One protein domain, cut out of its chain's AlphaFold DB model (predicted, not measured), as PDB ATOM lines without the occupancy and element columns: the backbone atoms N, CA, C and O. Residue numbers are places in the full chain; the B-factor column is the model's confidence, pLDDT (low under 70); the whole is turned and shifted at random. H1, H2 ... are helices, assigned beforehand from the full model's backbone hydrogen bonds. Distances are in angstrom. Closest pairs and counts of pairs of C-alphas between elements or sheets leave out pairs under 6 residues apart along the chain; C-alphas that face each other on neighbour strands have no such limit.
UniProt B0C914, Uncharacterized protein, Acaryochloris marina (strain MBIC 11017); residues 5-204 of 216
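What this domain is: This is residues 5 to 204 of the 216 residues of an uncharacterized protein of Acaryochloris marina (strain MBIC 11017) (UniProt B0C914). Two helical lobes stand end to end along the longest axis, with H14 between them: H1, H2 and H3 pack side by side in one, with H4 and H5 on H2, and H6 to H12 form the other, its helices folding back and forth on each other. A long loop, residues 56 to 73, makes the far end of the first lobe. The printed part has 200 residues with fourteen named helices, H1 to H14 in order, and no named strand: all helix. It is compact, with a radius of gyration of the C-alphas of 19.1 A, yet elongated, spanning 62 by 35 by 34 A.

Where its parts are: H1, residues 5 to 26, is the longest helix at 31.1 A, from C-alpha 5 at (219.146, 231.058, 356.101) to C-alpha 26 at (244.950, 244.678, 366.782). H2 is residues 31 to 43, 18.3 A; H3 47 to 55; H4 74 to 77; H5 82 to 88; H6 94 to 103; H7 106 to 113; H8 116 to 122; H9 126 to 138, 18.6 A; H10 142 to 151; H11 155 to 171, 24.3 A; H12 175 to 184; H13 187 to 190. H14, residues 192 to 202, ends with C-alpha 202 at (215.334, 237.770, 359.307).

How they stand to each other: H1, H2, H9, H10, H11 and H14 form a bundle, a group of helices that touch. H1 touches H14 at a shallow tilt of 9 degrees, opposite ways; the closest C-alphas, of Ser 8 and Ala 199, are 4.1 A apart. H2 and H3 form a hairpin, closest at the C-alphas of Gly 38 and Ala 50, 4.3 A. With residues 31 to 35 alone H2 touches H4, Met 32 to Ala 76, 5.9 A between C-alphas, and with 39 to 43 alone H5, Asn 39 to Ile 85, 6.5 A. With residues 167 to 171 alone H11 touches H14, at a steep tilt of 38 degrees, only just past shallow; the closest C-alphas, of Arg 171 and Ile 202, are 5.1 A apart. H9 and H10 form a hairpin, H10 and H11 another, and H11 and H12 a third, closest at the C-alphas of Leu 169 and Ala 178, 4.9 A. H7 touches H6, H8 and H9. H11 only just touches H13, with 3 pairs of C-alphas within 8 A. H1 and H11 are apart. Every O i to N i+4 pair is within hydrogen-bond range in H1, H2, H3, H5, H6, H8, H9, H11 and H12, against 4 of 6 in H10, 6 of 7 in H14 and 0 of 4 in H7, where 4 of 5 O i to N i+3 pairs are; H4 and H13 are too short for an i+4 pair.

The domain as a whole: The C-alphas farthest apart, of Asn 63 and Thr 118, are 62.6 A apart. The printed part has no cut. The link from H3 to H4 is long. Residues 57 to 73 have pLDDT under 70; the mean of the printed part is 89.2.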
ATOM      1  N   ASN A   5     217.921 231.625 355.513       84.81
ATOM      2  CA  ASN A   5     219.146 231.058 356.101       84.81
ATOM      3  C   ASN A   5     220.433 231.491 355.377       84.81
ATOM      4  O   ASN A   5     221.476 231.600 356.016       84.81
ATOM      5  N   GLY A   6     220.375 231.746 354.063       92.19
ATOM      6  CA  GLY A   6     221.538 232.189 353.288       92.19
ATOM      7  C   GLY A   6     222.050 233.569 353.713       92.19
ATOM      8  O   GLY A   6     223.248 233.731 353.938       92.19
ATOM      9  N   LEU A   7     221.147 234.540 353.887       93.31
ATOM     10  CA  LEU A   7     221.513 235.888 354.327       93.31
ATOM     11  C   LEU A   7     221.948 235.899 355.797       93.31
ATOM     12  O   LEU A   7     222.975 236.495 356.105       93.31
ATOM     13  N   SER A   8     221.250 235.179 356.688       96.06
ATOM     14  CA  SER A   8     221.678 235.059 358.095       96.06
ATOM     15  C   SER A   8     223.093 234.498 358.194       96.06
ATOM     16  O   SER A   8     223.913 235.007 358.953       96.06
ATOM     17  N   ARG A   9     223.398 233.476 357.385       96.88
ATOM     18  CA  ARG A   9     224.728 232.876 357.334       96.88
ATOM     19  C   ARG A   9     225.767 233.852 356.798       96.88
ATOM     20  O   ARG A   9     226.822 233.969 357.398       96.88
ATOM     21  N   MET A  10     225.469 234.570 355.715       95.62
ATOM     22  CA  MET A  10     226.368 235.592 355.164       95.62
ATOM     23  C   MET A  10     226.701 236.676 356.200       95.62
ATOM     24  O   MET A  10     227.872 237.008 356.376       95.62
ATOM     25  N   LEU A  11     225.693 237.178 356.922       96.19
ATOM     26  CA  LEU A  11     225.869 238.175 357.981       96.19
ATOM     27  C   LEU A  11     226.761 237.647 359.109       96.19
ATOM     28  O   LEU A  11     227.726 238.308 359.478       96.19
ATOM     29  N   LEU A  12     226.490 236.438 359.607       97.25
ATOM     30  CA  LEU A  12     227.281 235.824 360.676       97.25
ATOM     31  C   LEU A  12     228.706 235.471 360.225       97.25
ATOM     32  O   LEU A  12     229.647 235.665 360.989       97.25
ATOM     33  N   THR A  13     228.904 235.025 358.982       97.00
ATOM     34  CA  THR A  13     230.246 234.829 358.413       97.00
ATOM     35  C   THR A  13     231.019 236.145 358.392       97.00
ATOM     36  O   THR A  13     232.131 236.187 358.908       97.00
ATOM     37  N   ARG A  14     230.412 237.236 357.902       94.62
ATOM     38  CA  ARG A  14     231.031 238.572 357.914       94.62
ATOM     39  C   ARG A  14     231.395 239.011 359.334       94.62
ATOM     40  O   ARG A  14     232.469 239.560 359.550       94.62
ATOM     41  N   THR A  15     230.515 238.772 360.306       94.94
ATOM     42  CA  THR A  15     230.783 239.064 361.721       94.94
ATOM     43  C   THR A  15     232.003 238.296 362.239       94.94
ATOM     44  O   THR A  15     232.833 238.882 362.935       94.94
ATOM     45  N   ALA A  16     232.131 237.010 361.899       95.25
ATOM     46  CA  ALA A  16     233.294 236.203 362.262       95.25
ATOM     47  C   ALA A  16     234.577 236.738 361.611       95.25
ATOM     48  O   ALA A  16     235.557 236.956 362.318       95.25
ATOM     49  N   ASP A  17     234.537 237.040 360.309       94.31
ATOM     50  CA  ASP A  17     235.678 237.588 359.565       94.31
ATOM     51  C   ASP A  17     236.182 238.897 360.205       94.31
ATOM     52  O   ASP A  17     237.372 239.045 360.473       94.31
ATOM     53  N   LEU A  18     235.274 239.825 360.543       91.75
ATOM     54  CA  LEU A  18     235.627 241.092 361.196       91.75
ATOM     55  C   LEU A  18     236.282 240.886 362.568       91.75
ATOM     56  O   LEU A  18     237.262 241.557 362.897       91.75
ATOM     57  N   LEU A  19     235.748 239.972 363.383       91.44
ATOM     58  CA  LEU A  19     236.305 239.673 364.703       91.44
ATOM     59  C   LEU A  19     237.690 239.020 364.609       91.44
ATOM     60  O   LEU A  19     238.569 239.354 365.406       91.44
ATOM     61  N   GLU A  20     237.901 238.136 363.635       91.94
ATOM     62  CA  GLU A  20     239.203 237.521 363.359       91.94
ATOM     63  C   GLU A  20     240.227 238.561 362.899       91.94
ATOM     64  O   GLU A  20     241.329 238.599 363.445       91.94
ATOM     65  N   THR A  21     239.851 239.460 361.981       90.06
ATOM     66  CA  THR A  21     240.705 240.579 361.552       90.06
ATOM     67  C   THR A  21     241.091 241.468 362.734       90.06
ATOM     68  O   THR A  21     242.266 241.796 362.911       90.06
ATOM     69  N   MET A  22     240.136 241.826 363.602       87.00
ATOM     70  CA  MET A  22     240.429 242.594 364.819       87.00
ATOM     71  C   MET A  22     241.430 241.858 365.722       87.00
ATOM     72  O   MET A  22     242.395 242.468 366.196       87.00
ATOM     73  N   GLN A  23     241.244 240.551 365.921       85.75
ATOM     74  CA  GLN A  23     242.143 239.736 366.731       85.75
ATOM     75  C   GLN A  23     243.553 239.675 366.125       85.75
ATOM     76  O   GLN A  23     244.526 239.868 366.858       85.75
ATOM     77  N   SER A  24     243.680 239.435 364.817       86.69
ATOM     78  CA  SER A  24     244.975 239.282 364.146       86.69
ATOM     79  C   SER A  24     245.744 240.594 364.022       86.69
ATOM     80  O   SER A  24     246.956 240.615 364.226       86.69
ATOM     81  N   GLU A  25     245.062 241.694 363.695       87.00
ATOM     82  CA  GLU A  25     245.714 242.981 363.421       87.00
ATOM     83  C   GLU A  25     245.928 243.813 364.683       87.00
ATOM     84  O   GLU A  25     246.944 244.495 364.821       87.00
ATOM     85  N   ARG A  26     244.967 243.784 365.613       81.56
ATOM     86  CA  ARG A  26     244.950 244.678 366.782       81.56
ATOM     87  C   ARG A  26     245.251 243.953 368.087       81.56
ATOM     88  O   ARG A  26     245.356 244.607 369.120       81.56
ATOM     89  N   GLY A  27     245.335 242.619 368.074       78.31
ATOM     90  CA  GLY A  27     245.487 241.816 369.291       78.31
ATOM     91  C   GLY A  27     244.318 241.975 370.272       78.31
ATOM     92  O   GLY A  27     244.469 241.697 371.460       78.31
ATOM     93  N   THR A  28     243.169 242.464 369.799       77.25
ATOM     94  CA  THR A  28     241.974 242.752 370.604       77.25
ATOM     95  C   THR A  28     240.742 242.265 369.860       77.25
ATOM     96  O   THR A  28     240.699 242.308 368.638       77.25
ATOM     97  N   PHE A  29     239.723 241.813 370.582       82.50
ATOM     98  CA  PHE A  29     238.426 241.484 369.998       82.50
ATOM     99  C   PHE A  29     237.335 241.562 371.070       82.50
ATOM    100  O   PHE A  29     237.611 241.543 372.273       82.50
ATOM    101  N   ASN A  30     236.082 241.675 370.635       85.12
ATOM    102  CA  ASN A  30     234.943 241.808 371.532       85.12
ATOM    103  C   ASN A  30     234.351 240.427 371.866       85.12
ATOM    104  O   ASN A  30     233.524 239.902 371.123       85.12
ATOM    105  N   HIS A  31     234.749 239.856 373.008       86.88
ATOM    106  CA  HIS A  31     234.237 238.569 373.499       86.88
ATOM    107  C   HIS A  31     232.710 238.514 373.614       86.88
ATOM    108  O   HIS A  31     232.105 237.477 373.352       86.88
ATOM    109  N   MET A  32     232.073 239.619 374.010       88.44
ATOM    110  CA  MET A  32     230.618 239.662 374.152       88.44
ATOM    111  C   MET A  32     229.936 239.576 372.789       88.44
ATOM    112  O   MET A  32     228.952 238.851 372.655       88.44
ATOM    113  N   ALA A  33     230.495 240.245 371.782       89.81
ATOM    114  CA  ALA A  33     229.985 240.192 370.420       89.81
ATOM    115  C   ALA A  33     230.210 238.810 369.786       89.81
ATOM    116  O   ALA A  33     229.288 238.256 369.193       89.81
ATOM    117  N   ALA A  34     231.388 238.204 369.995       92.56
ATOM    118  CA  ALA A  34     231.672 236.833 369.566       92.56
ATOM    119  C   ALA A  34     230.692 235.829 370.195       92.56
ATOM    120  O   ALA A  34     230.077 235.032 369.492       92.56
ATOM    121  N   ARG A  35     230.464 235.916 371.513       92.94
ATOM    122  CA  ARG A  35     229.479 235.078 372.210       92.94
ATOM    123  C   ARG A  35     228.064 235.292 371.682       92.94
ATOM    124  O   ARG A  35     227.322 234.325 371.532       92.94
ATOM    125  N   TYR A  36     227.673 236.536 371.426       93.88
ATOM    126  CA  TYR A  36     226.353 236.854 370.897       93.88
ATOM    127  C   TYR A  36     226.138 236.261 369.500       93.88
ATOM    128  O   TYR A  36     225.151 235.562 369.276       93.88
ATOM    129  N   ALA A  37     227.096 236.458 368.593       95.81
ATOM    130  CA  ALA A  37     227.065 235.896 367.247       95.81
ATOM    131  C   ALA A  37     227.139 234.357 367.256       95.81
ATOM    132  O   ALA A  37     226.451 233.690 366.480       95.81
ATOM    133  N   GLY A  38     227.894 233.770 368.188       96.12
ATOM    134  CA  GLY A  38     227.926 232.326 368.422       96.12
ATOM    135  C   GLY A  38     226.593 231.774 368.935       96.12
ATOM    136  O   GLY A  38     226.113 230.756 368.437       96.12
ATOM    137  N   ASN A  39     225.935 232.469 369.869       96.31
ATOM    138  CA  ASN A  39     224.587 232.123 370.325       96.31
ATOM    139  C   ASN A  39     223.570 232.216 369.174       96.31
ATOM    140  O   ASN A  39     222.745 231.313 369.019       96.31
ATOM    141  N   ALA A  40     223.652 233.270 368.354       96.94
ATOM    142  CA  ALA A  40     222.827 233.430 367.162       96.94
ATOM    143  C   ALA A  40     223.051 232.279 366.168       96.94
ATOM    144  O   ALA A  40     222.099 231.643 365.730       96.94
ATOM    145  N   SER A  41     224.306 231.927 365.889       97.25
ATOM    146  CA  SER A  41     224.655 230.789 365.028       97.25
ATOM    147  C   SER A  41     224.059 229.481 365.556       97.25
ATOM    148  O   SER A  41     223.447 228.725 364.805       97.25
ATOM    149  N   ARG A  42     224.150 229.248 366.872       96.12
ATOM    150  CA  ARG A  42     223.638 228.039 367.524       96.12
ATOM    151  C   ARG A  42     222.116 227.911 367.432       96.12
ATOM    152  O   ARG A  42     221.619 226.845 367.078       96.12
ATOM    153  N   ILE A  43     221.357 228.974 367.719       96.44
ATOM    154  CA  ILE A  43     219.882 228.922 367.635       96.44
ATOM    155  C   ILE A  43     219.382 228.818 366.186       96.44
ATOM    156  O   ILE A  43     218.290 228.302 365.944       96.44
ATOM    157  N   LEU A  44     220.198 229.254 365.223       96.06
ATOM    158  CA  LEU A  44     219.945 229.123 363.790       96.06
ATOM    159  C   LEU A  44     220.492 227.819 363.181       96.06
ATOM    160  O   LEU A  44     220.427 227.656 361.963       96.06
ATOM    161  N   GLN A  45     220.978 226.883 364.008       96.00
ATOM    162  CA  GLN A  45     221.501 225.571 363.588       96.00
ATOM    163  C   GLN A  45     222.698 225.676 362.623       96.00
ATOM    164  O   GLN A  45     222.832 224.901 361.678       96.00
ATOM    165  N   MET A  46     223.564 226.665 362.844       96.25
ATOM    166  CA  MET A  46     224.821 226.874 362.122       96.25
ATOM    167  C   MET A  46     225.990 226.462 363.021       96.25
ATOM    168  O   MET A  46     226.763 227.306 363.475       96.25
ATOM    169  N   ASP A  47     226.070 225.166 363.333       95.25
ATOM    170  CA  ASP A  47     227.005 224.628 364.330       95.25
ATOM    171  C   ASP A  47     228.470 224.948 363.999       95.25
ATOM    172  O   ASP A  47     229.247 225.268 364.894       95.25
ATOM    173  N   ASP A  48     228.823 224.963 362.713       96.50
ATOM    174  CA  ASP A  48     230.162 225.309 362.241       96.50
ATOM    175  C   ASP A  48     230.538 226.771 362.546       96.50
ATOM    176  O   ASP A  48     231.649 227.056 362.991       96.50
ATOM    177  N   LEU A  49     229.594 227.705 362.386       96.69
ATOM    178  CA  LEU A  49     229.800 229.108 362.752       96.69
ATOM    179  C   LEU A  49     229.798 229.292 364.269       96.69
ATOM    180  O   LEU A  49     230.594 230.070 364.791       96.69
ATOM    181  N   ALA A  50     228.946 228.564 364.993       95.69
ATOM    182  CA  ALA A  50     228.944 228.588 366.453       95.69
ATOM    183  C   ALA A  50     230.297 228.124 367.023       95.69
ATOM    184  O   ALA A  50     230.819 228.748 367.950       95.69
ATOM    185  N   GLU A  51     230.890 227.076 366.442       93.94
ATOM    186  CA  GLU A  51     232.237 226.614 366.775       93.94
ATOM    187  C   GLU A  51     233.304 227.648 366.393       93.94
ATOM    188  O   GLU A  51     234.160 227.969 367.219       93.94
ATOM    189  N   ARG A  52     233.214 228.246 365.199       94.38
ATOM    190  CA  ARG A  52     234.119 229.322 364.765       94.38
ATOM    191  C   ARG A  52     234.147 230.483 365.767       94.38
ATOM    192  O   ARG A  52     235.221 230.903 366.187       94.38
ATOM    193  N   PHE A  53     232.989 230.948 366.240       93.56
ATOM    194  CA  PHE A  53     232.913 232.012 367.251       93.56
ATOM    195  C   PHE A  53     233.473 231.621 368.623       93.56
ATOM    196  O   PHE A  53     233.955 232.493 369.344       93.56
ATOM    197  N   LEU A  54     233.426 230.338 368.994       88.75
ATOM    198  CA  LEU A  54     234.086 229.840 370.204       88.75
ATOM    199  C   LEU A  54     235.608 229.824 370.065       88.75
ATOM    200  O   LEU A  54     236.301 230.043 371.055       88.75
ATOM    201  N   GLN A  55     236.117 229.556 368.860       88.62
ATOM    202  CA  GLN A  55     237.550 229.544 368.564       88.62
ATOM    203  C   GLN A  55     238.135 230.962 368.485       88.62
ATOM    204  O   GLN A  55     239.291 231.157 368.868       88.62
ATOM    205  N   ILE A  56     237.334 231.957 368.083       84.25
ATOM    206  CA  ILE A  56     237.690 233.380 368.168       84.25
ATOM    207  C   ILE A  56     237.946 233.727 369.639       84.25
ATOM    208  O   ILE A  56     237.033 233.854 370.457       84.25
ATOM    209  N   GLY A  57     239.226 233.853 369.991       63.47
ATOM    210  CA  GLY A  57     239.653 234.125 371.360       63.47
ATOM    211  C   GLY A  57     240.197 232.963 372.174       63.47
ATOM    212  O   GLY A  57     240.642 233.192 373.305       63.47
ATOM    213  N   VAL A  58     240.202 231.742 371.636       61.66
ATOM    214  CA  VAL A  58     241.068 230.685 372.166       61.66
ATOM    215  C   VAL A  58     242.491 231.095 371.820       61.66
ATOM    216  O   VAL A  58     242.811 231.389 370.671       61.66
ATOM    217  N   GLU A  59     243.333 231.229 372.840       55.34
ATOM    218  CA  GLU A  59     244.690 231.743 372.691       55.34
ATOM    219  C   GLU A  59     245.508 230.873 371.727       55.34
ATOM    220  O   GLU A  59     246.091 229.865 372.115       55.34
ATOM    221  N   HIS A  60     245.626 231.286 370.468       45.91
ATOM    222  CA  HIS A  60     246.766 230.891 369.658       45.91
ATOM    223  C   HIS A  60     247.951 231.733 370.136       45.91
ATOM    224  O   HIS A  60     248.003 232.940 369.917       45.91
ATOM    225  N   HIS A  61     248.861 231.098 370.878       42.81
ATOM    226  CA  HIS A  61     250.063 231.682 371.482       42.81
ATOM    227  C   HIS A  61     251.089 232.188 370.447       42.81
ATOM    228  O   HIS A  61     252.248 231.782 370.447       42.81
ATOM    229  N   ALA A  62     250.698 233.098 369.560       41.03
ATOM    230  CA  ALA A  62     251.601 233.753 368.629       41.03
ATOM    231  C   ALA A  62     252.109 235.070 369.239       41.03
ATOM    232  O   ALA A  62     251.561 236.129 368.980       41.03
ATOM    233  N   ASN A  63     253.136 234.985 370.092       42.84
ATOM    234  CA  ASN A  63     254.217 235.973 370.282       42.84
ATOM    235  C   ASN A  63     253.923 237.497 370.186       42.84
ATOM    236  O   ASN A  63     254.790 238.263 369.761       42.84
ATOM    237  N   THR A  64     252.768 238.003 370.619       43.69
ATOM    238  CA  THR A  64     252.512 239.452 370.635       43.69
ATOM    239  C   THR A  64     252.888 240.059 371.990       43.69
ATOM    240  O   THR A  64     252.338 239.721 373.033       43.69
ATOM    241  N   LYS A  65     253.854 240.991 371.981       46.03
ATOM    242  CA  LYS A  65     254.358 241.752 373.148       46.03
ATOM    243  C   LYS A  65     253.354 242.783 373.704       46.03
ATOM    244  O   LYS A  65     253.759 243.742 374.358       46.03
ATOM    245  N   ILE A  66     252.063 242.640 373.417       47.50
ATOM    246  CA  ILE A  66     251.040 243.620 373.792       47.50
ATOM    247  C   ILE A  66     250.486 243.245 375.178       47.50
ATOM    248  O   ILE A  66     250.067 242.099 375.368       47.50
ATOM    249  N   PRO A  67     250.470 244.166 376.161       43.38
ATOM    250  CA  PRO A  67     249.877 243.912 377.470       43.38
ATOM    251  C   PRO A  67     248.388 243.581 377.325       43.38
ATOM    252  O   PRO A  67     247.622 244.357 376.758       43.38
ATOM    253  N   ARG A  68     247.972 242.423 377.845       53.06
ATOM    254  CA  ARG A  68     246.572 241.985 377.825       53.06
ATOM    255  C   ARG A  68     245.745 242.872 378.757       53.06
ATOM    256  O   ARG A  68     246.019 242.929 379.954       53.06
ATOM    257  N   ILE A  69     244.729 243.546 378.225       51.38
ATOM    258  CA  ILE A  69     243.765 244.288 379.042       51.38
ATOM    259  C   ILE A  69     242.857 243.288 379.780       51.38
ATOM    260  O   ILE A  69     242.310 242.379 379.166       51.38
ATOM    261  N   GLY A  70     242.767 243.487 381.101       55.00
ATOM    262  CA  GLY A  70     241.720 243.113 382.064       55.00
ATOM    263  C   GLY A  70     240.863 241.867 381.818       55.00
ATOM    264  O   GLY A  70     240.068 241.825 380.893       55.00
ATOM    265  N   TYR A  71     240.971 240.904 382.740       62.78
ATOM    266  CA  TYR A  71     240.003 239.843 383.064       62.78
ATOM    267  C   TYR A  71     238.743 239.755 382.177       62.78
ATOM    268  O   TYR A  71     237.810 240.548 382.299       62.78
ATOM    269  N   VAL A  72     238.676 238.706 381.356       62.69
ATOM    270  CA  VAL A  72     237.452 238.323 380.643       62.69
ATOM    271  C   VAL A  72     236.747 237.243 381.463       62.69
ATOM    272  O   VAL A  72     237.341 236.175 381.664       62.69
ATOM    273  N   PRO A  73     235.501 237.463 381.922       68.44
ATOM    274  CA  PRO A  73     234.754 236.456 382.665       68.44
ATOM    275  C   PRO A  73     234.658 235.148 381.873       68.44
ATOM    276  O   PRO A  73     234.385 235.170 380.675       68.44
ATOM    277  N   VAL A  74     234.810 233.998 382.537       76.62
ATOM    278  CA  VAL A  74     234.705 232.669 381.892       76.62
ATOM    279  C   VAL A  74     233.394 232.526 381.113       76.62
ATOM    280  O   VAL A  74     233.388 232.006 380.001       76.62
ATOM    281  N   ALA A  75     232.300 233.076 381.648       73.25
ATOM    282  CA  ALA A  75     230.997 233.073 380.992       73.25
ATOM    283  C   ALA A  75     230.998 233.773 379.620       73.25
ATOM    284  O   ALA A  75     230.220 233.394 378.756       73.25
ATOM    285  N   ALA A  76     231.851 234.777 379.392       71.75
ATOM    286  CA  ALA A  76     231.964 235.462 378.102       71.75
ATOM    287  C   ALA A  76     232.722 234.637 377.043       71.75
ATOM    288  O   ALA A  76     232.666 234.971 375.867       71.75
ATOM    289  N   LYS A  77     233.402 233.555 377.450       77.62
ATOM    290  CA  LYS A  77     234.131 232.625 376.570       77.62
ATOM    291  C   LYS A  77     233.324 231.372 376.216       77.62
ATOM    292  O   LYS A  77     233.843 230.468 375.574       77.62
ATOM    293  N   GLN A  78     232.085 231.282 376.692       87.75
ATOM    294  CA  GLN A  78     231.212 230.130 376.497       87.75
ATOM    295  C   GLN A  78     229.901 230.585 375.864       87.75
ATOM    296  O   GLN A  78     229.389 231.665 376.172       87.75
ATOM    297  N   LEU A  79     229.335 229.743 375.001       90.94
ATOM    298  CA  LEU A  79     227.970 229.942 374.524       90.94
ATOM    299  C   LEU A  79     226.983 229.649 375.653       90.94
ATOM    300  O   LEU A  79     227.236 228.814 376.522       90.94
ATOM    301  N   ASP A  80     225.847 230.336 375.628       92.62
ATOM    302  CA  ASP A  80     224.739 230.005 376.519       92.62
ATOM    303  C   ASP A  80     224.178 228.608 376.179       92.62
ATOM    304  O   ASP A  80     224.354 228.077 375.075       92.62
ATOM    305  N   ASP A  81     223.485 227.996 377.139       94.69
ATOM    306  CA  ASP A  81     222.679 226.812 376.872       94.69
ATOM    307  C   ASP A  81     221.529 227.156 375.911       94.69
ATOM    308  O   ASP A  81     221.004 228.271 375.910       94.69
ATOM    309  N   LEU A  82     221.120 226.188 375.085       94.81
ATOM    310  CA  LEU A  82     220.142 226.439 374.025       94.81
ATOM    311  C   LEU A  82     218.805 226.964 374.569       94.81
ATOM    312  O   LEU A  82     218.202 227.832 373.948       94.81
ATOM    313  N   LYS A  83     218.369 226.491 375.745       96.62
ATOM    314  CA  LYS A  83     217.122 226.934 376.383       96.62
ATOM    315  C   LYS A  83     217.189 228.414 376.757       96.62
ATOM    316  O   LYS A  83     216.240 229.150 376.507       96.62
ATOM    317  N   LYS A  84     218.306 228.871 377.316       95.88
ATOM    318  CA  LYS A  84     218.529 230.283 377.633       95.88
ATOM    319  C   LYS A  84     218.665 231.152 376.385       95.88
ATOM    320  O   LYS A  84     218.202 232.289 376.402       95.88
ATOM    321  N   ILE A  85     219.277 230.645 375.311       95.62
ATOM    322  CA  ILE A  85     219.312 231.365 374.027       95.62
ATOM    323  C   ILE A  85     217.888 231.526 373.484       95.62
ATOM    324  O   ILE A  85     217.507 232.631 373.115       95.62
ATOM    325  N   ASP A  86     217.092 230.457 373.498       95.88
ATOM    326  CA  ASP A  86     215.705 230.464 373.028       95.88
ATOM    327  C   ASP A  86     214.815 231.412 373.854       95.88
ATOM    328  O   ASP A  86     214.009 232.143 373.293       95.88
ATOM    329  N   GLN A  87     215.032 231.499 375.171       94.94
ATOM    330  CA  GLN A  87     214.359 232.480 376.036       94.94
ATOM    331  C   GLN A  87     214.725 233.934 375.710       94.94
ATOM    332  O   GLN A  87     213.880 234.816 375.833       94.94
ATOM    333  N   LYS A  88     215.981 234.201 375.331       94.25
ATOM    334  CA  LYS A  88     216.445 235.546 374.946       94.25
ATOM    335  C   LYS A  88     215.990 235.944 373.544       94.25
ATOM    336  O   LYS A  88     215.745 237.120 373.298       94.25
ATOM    337  N   HIS A  89     215.903 234.968 372.646       96.06
ATOM    338  CA  HIS A  89     215.563 235.143 371.237       96.06
ATOM    339  C   HIS A  89     214.413 234.206 370.850       96.06
ATOM    340  O   HIS A  89     214.598 233.289 370.032       96.06
ATOM    341  N   PRO A  90     213.219 234.394 371.444       95.75
ATOM    342  CA  PRO A  90     212.066 233.571 371.119       95.75
ATOM    343  C   PRO A  90     211.697 233.726 369.642       95.75
ATOM    344  O   PRO A  90     212.108 234.673 368.962       95.75
ATOM    345  N   ILE A  91     210.928 232.769 369.128       95.00
ATOM    346  CA  ILE A  91     210.312 232.912 367.808       95.00
ATOM    347  C   ILE A  91     209.408 234.142 367.844       95.00
ATOM    348  O   ILE A  91     208.629 234.320 368.780       95.00
ATOM    349  N   PHE A  92     209.530 234.984 366.826       93.81
ATOM    350  CA  PHE A  92     208.682 236.153 366.685       93.81
ATOM    351  C   PHE A  92     207.228 235.725 366.423       93.81
ATOM    352  O   PHE A  92     206.980 234.894 365.542       93.81
ATOM    353  N   SER A  93     206.279 236.294 367.169       91.25
ATOM    354  CA  SER A  93     204.841 236.009 367.068       91.25
ATOM    355  C   SER A  93     204.002 237.282 367.191       91.25
ATOM    356  O   SER A  93     204.481 238.306 367.671       91.25
ATOM    357  N   ASP A  94     202.727 237.223 366.813       87.62
ATOM    358  CA  ASP A  94     201.811 238.360 366.990       87.62
ATOM    359  C   ASP A  94     201.614 238.701 368.480       87.62
ATOM    360  O   ASP A  94     201.559 239.873 368.858       87.62
ATOM    361  N   ASP A  95     201.625 237.686 369.353       89.69
ATOM    362  CA  ASP A  95     201.599 237.868 370.811       89.69
ATOM    363  C   ASP A  95     202.800 238.680 371.313       89.69
ATOM    364  O   ASP A  95     202.677 239.444 372.275       89.69
ATOM    365  N   TYR A  96     203.960 238.557 370.653       90.00
ATOM    366  CA  TYR A  96     205.131 239.365 370.981       90.00
ATOM    367  C   TYR A  96     204.847 240.854 370.765       90.00
ATOM    368  O   TYR A  96     205.103 241.643 371.672       90.00
ATOM    369  N   ILE A  97     204.242 241.237 369.632       87.19
ATOM    370  CA  ILE A  97     203.888 242.636 369.330       87.19
ATOM    371  C   ILE A  97     202.968 243.199 370.417       87.19
ATOM    372  O   ILE A  97     203.220 244.277 370.958       87.19
ATOM    373  N   ILE A  98     201.932 242.440 370.787       86.69
ATOM    374  CA  ILE A  98     200.998 242.827 371.851       86.69
ATOM    375  C   ILE A  98     201.742 243.000 373.181       86.69
ATOM    376  O   ILE A  98     201.506 243.977 373.893       86.69
ATOM    377  N   SER A  99     202.653 242.081 373.515       87.88
ATOM    378  CA  SER A  99     203.437 242.153 374.753       87.88
ATOM    379  C   SER A  99     204.344 243.383 374.801       87.88
ATOM    380  O   SER A  99     204.397 244.050 375.833       87.88
ATOM    381  N   VAL A 100     204.984 243.730 373.681       84.88
ATOM    382  CA  VAL A 100     205.850 244.906 373.556       84.88
ATOM    383  C   VAL A 100     205.031 246.176 373.758       84.88
ATOM    384  O   VAL A 100     205.376 246.987 374.611       84.88
ATOM    385  N   ILE A 101     203.902 246.326 373.062       83.00
ATOM    386  CA  ILE A 101     203.056 247.524 373.175       83.00
ATOM    387  C   ILE A 101     202.441 247.654 374.571       83.00
ATOM    388  O   ILE A 101     202.429 248.749 375.125       83.00
ATOM    389  N   ASN A 102     201.970 246.556 375.168       83.19
ATOM    390  CA  ASN A 102     201.409 246.582 376.522       83.19
ATOM    391  C   ASN A 102     202.458 246.919 377.589       83.19
ATOM    392  O   ASN A 102     202.110 247.488 378.623       83.19
ATOM    393  N   ALA A 103     203.722 246.563 377.353       80.88
ATOM    394  CA  ALA A 103     204.839 246.961 378.200       80.88
ATOM    395  C   ALA A 103     205.326 248.396 377.922       80.88
ATOM    396  O   ALA A 103     206.126 248.920 378.696       80.88
ATOM    397  N   SER A 104     204.856 249.022 376.839       77.94
ATOM    398  CA  SER A 104     205.293 250.342 376.388       77.94
ATOM    399  C   SER A 104     204.347 251.471 376.812       77.94
ATOM    400  O   SER A 104     203.318 251.282 377.467       77.94
ATOM    401  N   GLU A 105     204.718 252.694 376.445       81.25
ATOM    402  CA  GLU A 105     203.978 253.913 376.748       81.25
ATOM    403  C   GLU A 105     202.671 254.055 375.940       81.25
ATOM    404  O   GLU A 105     202.471 253.496 374.857       81.25
ATOM    405  N   LYS A 106     201.751 254.873 376.471       86.25
ATOM    406  CA  LYS A 106     200.381 255.034 375.954       86.25
ATOM    407  C   LYS A 106     200.300 255.544 374.509       86.25
ATOM    408  O   LYS A 106     199.269 255.325 373.871       86.25
ATOM    409  N   HIS A 107     201.325 256.228 373.990       89.88
ATOM    410  CA  HIS A 107     201.310 256.756 372.616       89.88
ATOM    411  C   HIS A 107     201.336 255.655 371.553       89.88
ATOM    412  O   HIS A 107     200.914 255.916 370.430       89.88
ATOM    413  N   LEU A 108     201.752 254.432 371.904       93.44
ATOM    414  CA  LEU A 108     201.816 253.300 370.975       93.44
ATOM    415  C   LEU A 108     200.518 252.491 370.881       93.44
ATOM    416  O   LEU A 108     200.334 251.752 369.916       93.44
ATOM    417  N   LEU A 109     199.584 252.645 371.827       92.12
ATOM    418  CA  LEU A 109     198.314 251.905 371.819       92.12
ATOM    419  C   LEU A 109     197.522 252.042 370.502       92.12
ATOM    420  O   LEU A 109     197.017 251.026 370.023       92.12
ATOM    421  N   PRO A 110     197.425 253.227 369.858       94.44
ATOM    422  CA  PRO A 110     196.718 253.355 368.583       94.44
ATOM    423  C   PRO A 110     197.365 252.573 367.424       94.44
ATOM    424  O   PRO A 110     196.683 252.287 366.436       94.44
ATOM    425  N   CYS A 111     198.648 252.198 367.526       93.69
ATOM    426  CA  CYS A 111     199.342 251.412 366.502       93.69
ATOM    427  C   CYS A 111     198.759 249.995 366.359       93.69
ATOM    428  O   CYS A 111     198.753 249.468 365.252       93.69
ATOM    429  N   LEU A 112     198.197 249.408 367.430       88.25
ATOM    430  CA  LEU A 112     197.555 248.080 367.388       88.25
ATOM    431  C   LEU A 112     196.381 248.007 366.407       88.25
ATOM    432  O   LEU A 112     196.097 246.952 365.850       88.25
ATOM    433  N   SER A 113     195.685 249.125 366.210       91.88
ATOM    434  CA  SER A 113     194.565 249.233 365.275       91.88
ATOM    435  C   SER A 113     194.955 249.925 363.964       91.88
ATOM    436  O   SER A 113     194.073 250.396 363.250       91.88
ATOM    437  N   GLY A 114     196.254 250.087 363.685       94.44
ATOM    438  CA  GLY A 114     196.757 250.816 362.514       94.44
ATOM    439  C   GLY A 114     196.440 252.319 362.516       94.44
ATOM    440  O   GLY A 114     196.561 252.982 361.487       94.44
ATOM    441  N   ASN A 115     196.030 252.898 363.654       96.62
ATOM    442  CA  ASN A 115     195.676 254.315 363.753       96.62
ATOM    443  C   ASN A 115     196.911 255.180 364.064       96.62
ATOM    444  O   ASN A 115     197.010 255.853 365.095       96.62
ATOM    445  N   TYR A 116     197.869 255.161 363.138       97.12
ATOM    446  CA  TYR A 116     199.105 255.937 363.235       97.12
ATOM    447  C   TYR A 116     198.894 257.457 363.316       97.12
ATOM    448  O   TYR A 116     199.638 258.097 364.055       97.12
ATOM    449  N   PRO A 117     197.900 258.076 362.639       97.44
ATOM    450  CA  PRO A 117     197.632 259.504 362.814       97.44
ATOM    451  C   PRO A 117     197.346 259.880 364.271       97.44
ATOM    452  O   PRO A 117     197.911 260.854 364.772       97.44
ATOM    453  N   THR A 118     196.530 259.089 364.977       96.88
ATOM    454  CA  THR A 118     196.294 259.301 366.411       96.88
ATOM    455  C   THR A 118     197.558 259.041 367.230       96.88
ATOM    456  O   THR A 118     197.864 259.851 368.102       96.88
ATOM    457  N   ALA A 119     198.333 257.991 366.931       96.56
ATOM    458  CA  ALA A 119     199.608 257.745 367.612       96.56
ATOM    459  C   ALA A 119     200.556 258.956 367.501       96.56
ATOM    460  O   ALA A 119     201.024 259.475 368.513       96.56
ATOM    461  N   PHE A 120     200.758 259.487 366.289       97.38
ATOM    462  CA  PHE A 120     201.599 260.668 366.068       97.38
ATOM    463  C   PHE A 120     201.059 261.923 366.757       97.38
ATOM    464  O   PHE A 120     201.853 262.744 367.201       97.38
ATOM    465  N   SER A 121     199.738 262.077 366.885       96.25
ATOM    466  CA  SER A 121     199.154 263.206 367.625       96.25
ATOM    467  C   SER A 121     199.455 263.171 369.129       96.25
ATOM    468  O   SER A 121     199.413 264.212 369.782       96.25
ATOM    469  N   HIS A 122     199.774 261.992 369.675       95.06
ATOM    470  CA  HIS A 122     200.188 261.817 371.068       95.06
ATOM    471  C   HIS A 122     201.705 261.931 371.266       95.06
ATOM    472  O   HIS A 122     202.151 262.028 372.408       95.06
ATOM    473  N   ALA A 123     202.499 261.910 370.192       95.38
ATOM    474  CA  ALA A 123     203.948 261.990 370.286       95.38
ATOM    475  C   ALA A 123     204.393 263.396 370.714       95.38
ATOM    476  O   ALA A 123     204.046 264.402 370.095       95.38
ATOM    477  N   THR A 124     205.197 263.460 371.771       95.38
ATOM    478  CA  THR A 124     205.674 264.708 372.388       95.38
ATOM    479  C   THR A 124     207.132 265.021 372.066       95.38
ATOM    480  O   THR A 124     207.591 266.140 372.290       95.38
ATOM    481  N   ASN A 125     207.880 264.047 371.544       94.31
ATOM    482  CA  ASN A 125     209.303 264.175 371.256       94.31
ATOM    483  C   ASN A 125     209.731 263.259 370.090       94.31
ATOM    484  O   ASN A 125     208.946 262.453 369.590       94.31
ATOM    485  N   GLN A 126     210.983 263.403 369.643       95.19
ATOM    486  CA  GLN A 126     211.530 262.651 368.506       95.19
ATOM    487  C   GLN A 126     211.652 261.144 368.768       95.19
ATOM    488  O   GLN A 126     211.446 260.374 367.836       95.19
ATOM    489  N   LEU A 127     211.920 260.725 370.009       94.19
ATOM    490  CA  LEU A 127     211.975 259.307 370.371       94.19
ATOM    491  C   LEU A 127     210.605 258.649 370.177       94.19
ATOM    492  O   LEU A 127     210.499 257.643 369.490       94.19
ATOM    493  N   GLN A 128     209.536 259.271 370.673       95.31
ATOM    494  CA  GLN A 128     208.177 258.748 370.502       95.31
ATOM    495  C   GLN A 128     207.755 258.704 369.025       95.31
ATOM    496  O   GLN A 128     207.040 257.794 368.612       95.31
ATOM    497  N   ILE A 129     208.214 259.659 368.206       96.94
ATOM    498  CA  ILE A 129     208.020 259.609 366.748       96.94
ATOM    499  C   ILE A 129     208.753 258.398 366.154       96.94
ATOM    500  O   ILE A 129     208.148 257.673 365.369       96.94
ATOM    501  N   GLU A 130     210.015 258.158 366.527       97.00
ATOM    502  CA  GLU A 130     210.792 256.990 366.084       97.00
ATOM    503  C   GLU A 130     210.097 255.681 366.469       97.00
ATOM    504  O   GLU A 130     209.869 254.840 365.604       97.00
ATOM    505  N   GLU A 131     209.661 255.538 367.720       96.00
ATOM    506  CA  GLU A 131     208.954 254.351 368.206       96.00
ATOM    507  C   GLU A 131     207.669 254.072 367.418       96.00
ATOM    508  O   GLU A 131     207.414 252.928 367.052       96.00
ATOM    509  N   ILE A 132     206.876 255.096 367.084       97.19
ATOM    510  CA  ILE A 132     205.669 254.918 366.257       97.19
ATOM    511  C   ILE A 132     206.031 254.410 364.857       97.19
ATOM    512  O   ILE A 132     205.335 253.550 364.316       97.19
ATOM    513  N   ILE A 133     207.119 254.905 364.266       98.12
ATOM    514  CA  ILE A 133     207.584 254.470 362.942       98.12
ATOM    515  C   ILE A 133     208.108 253.028 362.999       98.12
ATOM    516  O   ILE A 133     207.812 252.215 362.123       98.12
ATOM    517  N   LEU A 134     208.838 252.675 364.056       96.94
ATOM    518  CA  LEU A 134     209.269 251.301 364.317       96.94
ATOM    519  C   LEU A 134     208.061 250.369 364.510       96.94
ATOM    520  O   LEU A 134     208.060 249.245 364.003       96.94
ATOM    521  N   MET A 135     206.997 250.859 365.152       96.12
ATOM    522  CA  MET A 135     205.737 250.132 365.281       96.12
ATOM    523  C   MET A 135     205.027 249.919 363.939       96.12
ATOM    524  O   MET A 135     204.470 248.848 363.717       96.12
ATOM    525  N   GLN A 136     205.079 250.878 363.010       96.88
ATOM    526  CA  GLN A 136     204.588 250.649 361.643       96.88
ATOM    527  C   GLN A 136     205.332 249.483 360.981       96.88
ATOM    528  O   GLN A 136     204.709 248.618 360.369       96.88
ATOM    529  N   ALA A 137     206.661 249.426 361.123       96.44
ATOM    530  CA  ALA A 137     207.471 248.375 360.515       96.44
ATOM    531  C   ALA A 137     207.125 246.982 361.066       96.44
ATOM    532  O   ALA A 137     206.848 246.074 360.280       96.44
ATOM    533  N   ILE A 138     207.088 246.830 362.395       94.69
ATOM    534  CA  ILE A 138     206.844 245.536 363.055       94.69
ATOM    535  C   ILE A 138     205.403 245.027 362.871       94.69
ATOM    536  O   ILE A 138     205.182 243.819 362.804       94.69
ATOM    537  N   CYS A 139     204.429 245.931 362.709       92.62
ATOM    538  CA  CYS A 139     203.051 245.593 362.333       92.62
ATOM    539  C   CYS A 139     202.902 245.210 360.844       92.62
ATOM    540  O   CYS A 139     201.803 244.898 360.396       92.62
ATOM    541  N   GLY A 140     203.988 245.231 360.060       92.69
ATOM    542  CA  GLY A 140     203.993 244.866 358.639       92.69
ATOM    543  C   GLY A 140     203.708 246.018 357.669       92.69
ATOM    544  O   GLY A 140     203.846 245.844 356.450       92.69
ATOM    545  N   ASP A 141     203.427 247.215 358.185       96.12
ATOM    546  CA  ASP A 141     203.196 248.449 357.427       96.12
ATOM    547  C   ASP A 141     204.516 249.137 357.029       96.12
ATOM    548  O   ASP A 141     204.688 250.354 357.133       96.12
ATOM    549  N   THR A 142     205.470 248.354 356.518       96.94
ATOM    550  CA  THR A 142     206.831 248.806 356.179       96.94
ATOM    551  C   THR A 142     206.864 249.970 355.183       96.94
ATOM    552  O   THR A 142     207.760 250.808 355.237       96.94
ATOM    553  N   HIS A 143     205.867 250.076 354.298       96.50
ATOM    554  CA  HIS A 143     205.732 251.213 353.386       96.50
ATOM    555  C   HIS A 143     205.418 252.521 354.127       96.50
ATOM    556  O   HIS A 143     206.019 253.554 353.835       96.50
ATOM    557  N   LEU A 144     204.511 252.472 355.110       97.75
ATOM    558  CA  LEU A 144     204.184 253.632 355.942       97.75
ATOM    559  C   LEU A 144     205.362 254.019 356.832       97.75
ATOM    560  O   LEU A 144     205.609 255.213 357.003       97.75
ATOM    561  N   ALA A 145     206.110 253.028 357.332       97.94
ATOM    562  CA  ALA A 145     207.338 253.267 358.081       97.94
ATOM    563  C   ALA A 145     208.326 254.102 357.255       97.94
ATOM    564  O   ALA A 145     208.707 255.191 357.677       97.94
ATOM    565  N   LEU A 146     208.646 253.661 356.032       96.88
ATOM    566  CA  LEU A 146     209.556 254.372 355.124       96.88
ATOM    567  C   LEU A 146     209.081 255.792 354.784       96.88
ATOM    568  O   LEU A 146     209.888 256.717 354.762       96.88
ATOM    569  N   GLN A 147     207.779 255.994 354.561       97.31
ATOM    570  CA  GLN A 147     207.225 257.336 354.342       97.31
ATOM    571  C   GLN A 147     207.355 258.227 355.581       97.31
ATOM    572  O   GLN A 147     207.603 259.426 355.471       97.31
ATOM    573  N   SER A 148     207.175 257.649 356.766       98.25
ATOM    574  CA  SER A 148     207.164 258.391 358.022       98.25
ATOM    575  C   SER A 148     208.570 258.744 358.521       98.25
ATOM    576  O   SER A 148     208.685 259.654 359.340       98.25
ATOM    577  N   ILE A 149     209.633 258.123 357.989       96.31
ATOM    578  CA  ILE A 149     211.044 258.435 358.307       96.31
ATOM    579  C   ILE A 149     211.353 259.928 358.168       96.31
ATOM    580  O   ILE A 149     212.104 260.468 358.976       96.31
ATOM    581  N   SER A 150     210.749 260.630 357.202       96.25
ATOM    582  CA  SER A 150     210.991 262.066 356.999       96.25
ATOM    583  C   SER A 150     210.526 262.948 358.169       96.25
ATOM    584  O   SER A 150     210.807 264.144 358.182       96.25
ATOM    585  N   ARG A 151     209.789 262.388 359.139       96.88
ATOM    586  CA  ARG A 151     209.398 263.058 360.391       96.88
ATOM    587  C   ARG A 151     210.535 263.101 361.416       96.88
ATOM    588  O   ARG A 151     210.442 263.861 362.380       96.88
ATOM    589  N   LEU A 152     211.574 262.288 361.221       96.94
ATOM    590  CA  LEU A 152     212.747 262.224 362.082       96.94
ATOM    591  C   LEU A 152     213.778 263.259 361.648       96.94
ATOM    592  O   LEU A 152     214.137 263.340 360.473       96.94
ATOM    593  N   SER A 153     214.283 264.028 362.609       93.44
ATOM    594  CA  SER A 153     215.239 265.107 362.338       93.44
ATOM    595  C   SER A 153     216.698 264.655 362.284       93.44
ATOM    596  O   SER A 153     217.522 265.361 361.704       93.44
ATOM    597  N   ASN A 154     217.038 263.512 362.885       92.38
ATOM    598  CA  ASN A 154     218.418 263.046 363.001       92.38
ATOM    599  C   ASN A 154     218.664 261.774 362.174       92.38
ATOM    600  O   ASN A 154     217.806 260.897 362.074       92.38
ATOM    601  N   THR A 155     219.859 261.673 361.597       92.12
ATOM    602  CA  THR A 155     220.248 260.581 360.695       92.12
ATOM    603  C   THR A 155     220.371 259.232 361.400       92.12
ATOM    604  O   THR A 155     220.140 258.203 360.772       92.12
ATOM    605  N   GLN A 156     220.689 259.217 362.697       91.56
ATOM    606  CA  GLN A 156     220.834 257.981 363.467       91.56
ATOM    607  C   GLN A 156     219.489 257.264 363.640       91.56
ATOM    608  O   GLN A 156     219.395 256.073 363.353       91.56
ATOM    609  N   SER A 157     218.438 257.986 364.034       93.50
ATOM    610  CA  SER A 157     217.071 257.460 364.126       93.50
ATOM    611  C   SER A 157     216.561 257.002 362.759       93.50
ATOM    612  O   SER A 157     215.942 255.948 362.644       93.50
ATOM    613  N   GLN A 158     216.864 257.740 361.685       95.06
ATOM    614  CA  GLN A 158     216.509 257.308 360.327       95.06
ATOM    615  C   GLN A 158     217.211 255.990 359.947       95.06
ATOM    616  O   GLN A 158     216.576 255.089 359.398       95.06
ATOM    617  N   ALA A 159     218.499 255.842 360.278       93.62
ATOM    618  CA  ALA A 159     219.252 254.610 360.048       93.62
ATOM    619  C   ALA A 159     218.714 253.431 360.876       93.62
ATOM    620  O   ALA A 159     218.616 252.318 360.361       93.62
ATOM    621  N   ASN A 160     218.320 253.672 362.130       93.69
ATOM    622  CA  ASN A 160     217.678 252.677 362.989       93.69
ATOM    623  C   ASN A 160     216.365 252.167 362.382       93.69
ATOM    624  O   ASN A 160     216.166 250.957 362.259       93.69
ATOM    625  N   VAL A 161     215.494 253.079 361.936       96.44
ATOM    626  CA  VAL A 161     214.246 252.690 361.268       96.44
ATOM    627  C   VAL A 161     214.536 251.889 360.005       96.44
ATOM    628  O   VAL A 161     213.944 250.828 359.825       96.44
ATOM    629  N   ASN A 162     215.455 252.338 359.146       96.88
ATOM    630  CA  ASN A 162     215.814 251.597 357.933       96.88
ATOM    631  C   ASN A 162     216.325 250.184 358.248       96.88
ATOM    632  O   ASN A 162     215.961 249.228 357.566       96.88
ATOM    633  N   PHE A 163     217.127 250.037 359.303       96.94
ATOM    634  CA  PHE A 163     217.619 248.743 359.765       96.94
ATOM    635  C   PHE A 163     216.474 247.809 360.195       96.94
ATOM    636  O   PHE A 163     216.413 246.660 359.752       96.94
ATOM    637  N   VAL A 164     215.525 248.303 360.997       97.25
ATOM    638  CA  VAL A 164     214.343 247.534 361.421       97.25
ATOM    639  C   VAL A 164     213.427 247.216 360.238       97.25
ATOM    640  O   VAL A 164     212.994 246.075 360.093       97.25
ATOM    641  N   VAL A 165     213.188 248.174 359.342       97.94
ATOM    642  CA  VAL A 165     212.405 247.958 358.119       97.94
ATOM    643  C   VAL A 165     213.032 246.867 357.251       97.94
ATOM    644  O   VAL A 165     212.303 246.010 356.758       97.94
ATOM    645  N   ALA A 166     214.359 246.842 357.089       97.50
ATOM    646  CA  ALA A 166     215.035 245.784 356.338       97.50
ATOM    647  C   ALA A 166     214.755 244.395 356.936       97.50
ATOM    648  O   ALA A 166     214.383 243.477 356.202       97.50
ATOM    649  N   ILE A 167     214.868 244.253 358.264       97.12
ATOM    650  CA  ILE A 167     214.538 243.007 358.976       97.12
ATOM    651  C   ILE A 167     213.096 242.582 358.677       97.12
ATOM    652  O   ILE A 167     212.853 241.444 358.270       97.12
ATOM    653  N   GLU A 168     212.151 243.507 358.824       97.12
ATOM    654  CA  GLU A 168     210.723 243.235 358.665       97.12
ATOM    655  C   GLU A 168     210.333 242.925 357.214       97.12
ATOM    656  O   GLU A 168     209.475 242.076 356.967       97.12
ATOM    657  N   LEU A 169     210.992 243.538 356.227       97.00
ATOM    658  CA  LEU A 169     210.808 243.198 354.814       97.00
ATOM    659  C   LEU A 169     211.267 241.760 354.519       97.00
ATOM    660  O   LEU A 169     210.541 241.021 353.848       97.00
ATOM    661  N   PHE A 170     212.416 241.326 355.055       96.12
ATOM    662  CA  PHE A 170     212.868 239.933 354.930       96.12
ATOM    663  C   PHE A 170     211.944 238.951 355.659       96.12
ATOM    664  O   PHE A 170     211.627 237.892 355.110       96.12
ATOM    665  N   ARG A 171     211.489 239.294 356.871       93.38
ATOM    666  CA  ARG A 171     210.580 238.463 357.681       93.38
ATOM    667  C   ARG A 171     209.236 238.248 356.983       93.38
ATOM    668  O   ARG A 171     208.724 237.131 356.968       93.38
ATOM    669  N   HIS A 172     208.717 239.282 356.321       92.06
ATOM    670  CA  HIS A 172     207.489 239.217 355.523       92.06
ATOM    671  C   HIS A 172     207.696 238.728 354.078       92.06
ATOM    672  O   HIS A 172     206.741 238.686 353.303       92.06
ATOM    673  N   GLY A 173     208.919 238.357 353.684       92.00
ATOM    674  CA  GLY A 173     209.213 237.813 352.354       92.00
ATOM    675  C   GLY A 173     209.144 238.821 351.199       92.00
ATOM    676  O   GLY A 173     209.087 238.407 350.042       92.00
ATOM    677  N   LYS A 174     209.174 240.130 351.477       94.25
ATOM    678  CA  LYS A 174     209.223 241.210 350.473       94.25
ATOM    679  C   LYS A 174     210.668 241.424 349.989       94.25
ATOM    680  O   LYS A 174     211.249 242.484 350.207       94.25
ATOM    681  N   LEU A 175     211.262 240.388 349.387       93.19
ATOM    682  CA  LEU A 175     212.716 240.275 349.183       93.19
ATOM    683  C   LEU A 175     213.333 241.396 348.337       93.19
ATOM    684  O   LEU A 175     214.383 241.902 348.714       93.19
ATOM    685  N   ASP A 176     212.689 241.813 347.245       94.00
ATOM    686  CA  ASP A 176     213.242 242.856 346.367       94.00
ATOM    687  C   ASP A 176     213.417 244.179 347.130       94.00
ATOM    688  O   ASP A 176     214.515 244.731 347.192       94.00
ATOM    689  N   GLN A 177     212.366 244.614 347.833       95.25
ATOM    690  CA  GLN A 177     212.411 245.797 348.698       95.25
ATOM    691  C   GLN A 177     213.398 245.608 349.855       95.25
ATOM    692  O   GLN A 177     214.117 246.535 350.219       95.25
ATOM    693  N   ALA A 178     213.450 244.408 350.444       95.31
ATOM    694  CA  ALA A 178     214.376 244.109 351.531       95.31
ATOM    695  C   ALA A 178     215.835 244.304 351.091       95.31
ATOM    696  O   ALA A 178     216.620 244.911 351.815       95.31
ATOM    697  N   HIS A 179     216.183 243.836 349.889       94.56
ATOM    698  CA  HIS A 179     217.514 244.000 349.313       94.56
ATOM    699  C   HIS A 179     217.833 245.455 348.961       94.56
ATOM    700  O   HIS A 179     218.953 245.891 349.217       94.56
ATOM    701  N   GLU A 180     216.874 246.217 348.432       95.75
ATOM    702  CA  GLU A 180     217.047 247.655 348.183       95.75
ATOM    703  C   GLU A 180     217.392 248.411 349.472       95.75
ATOM    704  O   GLU A 180     218.399 249.121 349.520       95.75
ATOM    705  N   ILE A 181     216.613 248.204 350.543       96.00
ATOM    706  CA  ILE A 181     216.875 248.855 351.831       96.00
ATOM    707  C   ILE A 181     218.190 248.353 352.432       96.00
ATOM    708  O   ILE A 181     219.005 249.171 352.850       96.00
ATOM    709  N   TYR A 182     218.446 247.041 352.428       94.56
ATOM    710  CA  TYR A 182     219.693 246.464 352.941       94.56
ATOM    711  C   TYR A 182     220.936 247.064 352.273       94.56
ATOM    712  O   TYR A 182     221.875 247.449 352.964       94.56
ATOM    713  N   ASN A 183     220.923 247.207 350.945       93.56
ATOM    714  CA  ASN A 183     222.036 247.791 350.191       93.56
ATOM    715  C   ASN A 183     222.211 249.298 350.438       93.56
ATOM    716  O   ASN A 183     223.265 249.845 350.123       93.56
ATOM    717  N   SER A 184     221.194 249.973 350.983       92.69
ATOM    718  CA  SER A 184     221.272 251.383 351.383       92.69
ATOM    719  C   SER A 184     221.821 251.594 352.800       92.69
ATOM    720  O   SER A 184     222.143 252.725 353.165       92.69
ATOM    721  N   LEU A 185     221.929 250.531 353.609       92.56
ATOM    722  CA  LEU A 185     222.478 250.623 354.961       92.56
ATOM    723  C   LEU A 185     223.984 250.901 354.896       92.56
ATOM    724  O   LEU A 185     224.717 250.255 354.148       92.56
ATOM    725  N   SER A 186     224.458 251.847 355.710       89.06
ATOM    726  CA  SER A 186     225.893 252.117 355.825       89.06
ATOM    727  C   SER A 186     226.629 250.944 356.475       89.06
ATOM    728  O   SER A 186     226.046 250.175 357.242       89.06
ATOM    729  N   GLU A 187     227.937 250.833 356.231       83.62
ATOM    730  CA  GLU A 187     228.765 249.833 356.917       83.62
ATOM    731  C   GLU A 187     228.718 249.993 358.442       83.62
ATOM    732  O   GLU A 187     228.602 248.993 359.144       83.62
ATOM    733  N   ASP A 188     228.688 251.234 358.939       83.19
ATOM    734  CA  ASP A 188     228.540 251.540 360.369       83.19
ATOM    735  C   ASP A 188     227.208 251.029 360.947       83.19
ATOM    736  O   ASP A 188     227.117 250.684 362.123       83.19
ATOM    737  N   THR A 189     226.163 250.937 360.117       82.69
ATOM    738  CA  THR A 189     224.861 250.376 360.512       82.69
ATOM    739  C   THR A 189     224.894 248.848 360.588       82.69
ATOM    740  O   THR A 189     224.061 248.256 361.266       82.69
ATOM    741  N   LEU A 190     225.843 248.193 359.918       85.56
ATOM    742  CA  LEU A 190     226.015 246.738 359.905       85.56
ATOM    743  C   LEU A 190     227.288 246.325 360.652       85.56
ATOM    744  O   LEU A 190     228.039 245.460 360.193       85.56
ATOM    745  N   ASP A 191     227.515 246.931 361.817       89.62
ATOM    746  CA  ASP A 191     228.574 246.507 362.725       89.62
ATOM    747  C   ASP A 191     228.379 245.053 363.211       89.62
ATOM    748  O   ASP A 191     227.377 244.382 362.939       89.62
ATOM    749  N   ILE A 192     229.361 244.543 363.955       89.31
ATOM    750  CA  ILE A 192     229.395 243.160 364.459       89.31
ATOM    751  C   ILE A 192     228.096 242.789 365.209       89.31
ATOM    752  O   ILE A 192     227.584 241.672 365.053       89.31
ATOM    753  N   TRP A 193     227.537 243.716 365.994       91.12
ATOM    754  CA  TRP A 193     226.318 243.490 366.768       91.12
ATOM    755  C   TRP A 193     225.074 243.519 365.890       91.12
ATOM    756  O   TRP A 193     224.275 242.578 365.924       91.12
ATOM    757  N   ARG A 194     224.923 244.566 365.076       93.31
ATOM    758  CA  ARG A 194     223.757 244.768 364.212       93.31
ATOM    759  C   ARG A 194     223.665 243.708 363.121       93.31
ATOM    760  O   ARG A 194     222.570 243.230 362.841       93.31
ATOM    761  N   ALA A 195     224.784 243.232 362.576       95.50
ATOM    762  CA  ALA A 195     224.788 242.100 361.647       95.50
ATOM    763  C   ALA A 195     224.219 240.822 362.296       95.50
ATOM    764  O   ALA A 195     223.371 240.144 361.712       95.50
ATOM    765  N   SER A 196     224.616 240.531 363.539       95.62
ATOM    766  CA  SER A 196     224.111 239.376 364.295       95.62
ATOM    767  C   SER A 196     222.630 239.525 364.671       95.62
ATOM    768  O   SER A 196     221.864 238.564 364.593       95.62
ATOM    769  N   GLN A 197     222.203 240.733 365.055       96.31
ATOM    770  CA  GLN A 197     220.794 241.059 365.310       96.31
ATOM    771  C   GLN A 197     219.951 240.897 364.042       96.31
ATOM    772  O   GLN A 197     218.914 240.243 364.076       96.31
ATOM    773  N   MET A 198     220.412 241.415 362.903       96.75
ATOM    774  CA  MET A 198     219.715 241.240 361.632       96.75
ATOM    775  C   MET A 198     219.600 239.758 361.270       96.75
ATOM    776  O   MET A 198     218.510 239.315 360.922       96.75
ATOM    777  N   ALA A 199     220.670 238.970 361.432       97.12
ATOM    778  CA  ALA A 199     220.656 237.532 361.158       97.12
ATOM    779  C   ALA A 199     219.583 236.772 361.960       97.12
ATOM    780  O   ALA A 199     218.949 235.866 361.413       97.12
ATOM    781  N   LEU A 200     219.357 237.153 363.224       97.00
ATOM    782  CA  LEU A 200     218.272 236.631 364.061       97.00
ATOM    783  C   LEU A 200     216.895 237.098 363.568       97.00
ATOM    784  O   LEU A 200     216.004 236.271 363.365       97.00
ATOM    785  N   GLY A 201     216.740 238.404 363.336       96.38
ATOM    786  CA  GLY A 201     215.476 239.021 362.935       96.38
ATOM    787  C   GLY A 201     214.915 238.423 361.646       96.38
ATOM    788  O   GLY A 201     213.775 237.958 361.607       96.38
ATOM    789  N   ILE A 202     215.747 238.328 360.605       95.88
ATOM    790  CA  ILE A 202     215.334 237.770 359.307       95.88
ATOM    791  C   ILE A 202     215.007 236.272 359.378       95.88
ATOM    792  O   ILE A 202     214.289 235.754 358.522       95.88
ATOM    793  N   ALA A 203     215.509 235.569 360.396       95.56
ATOM    794  CA  ALA A 203     215.197 234.170 360.670       95.56
ATOM    795  C   ALA A 203     213.952 233.993 361.563       95.56
ATOM    796  O   ALA A 203     213.707 232.892 362.063       95.56
ATOM    797  N   ASN A 204     213.153 235.055 361.732       95.62
ATOM    798  CA  ASN A 204     211.939 235.097 362.546       95.62
ATOM    799  C   ASN A 204     212.197 234.839 364.043       95.62
ATOM    800  O   ASN A 204     211.401 234.190 364.726       95.62
TER     801      ASN A 204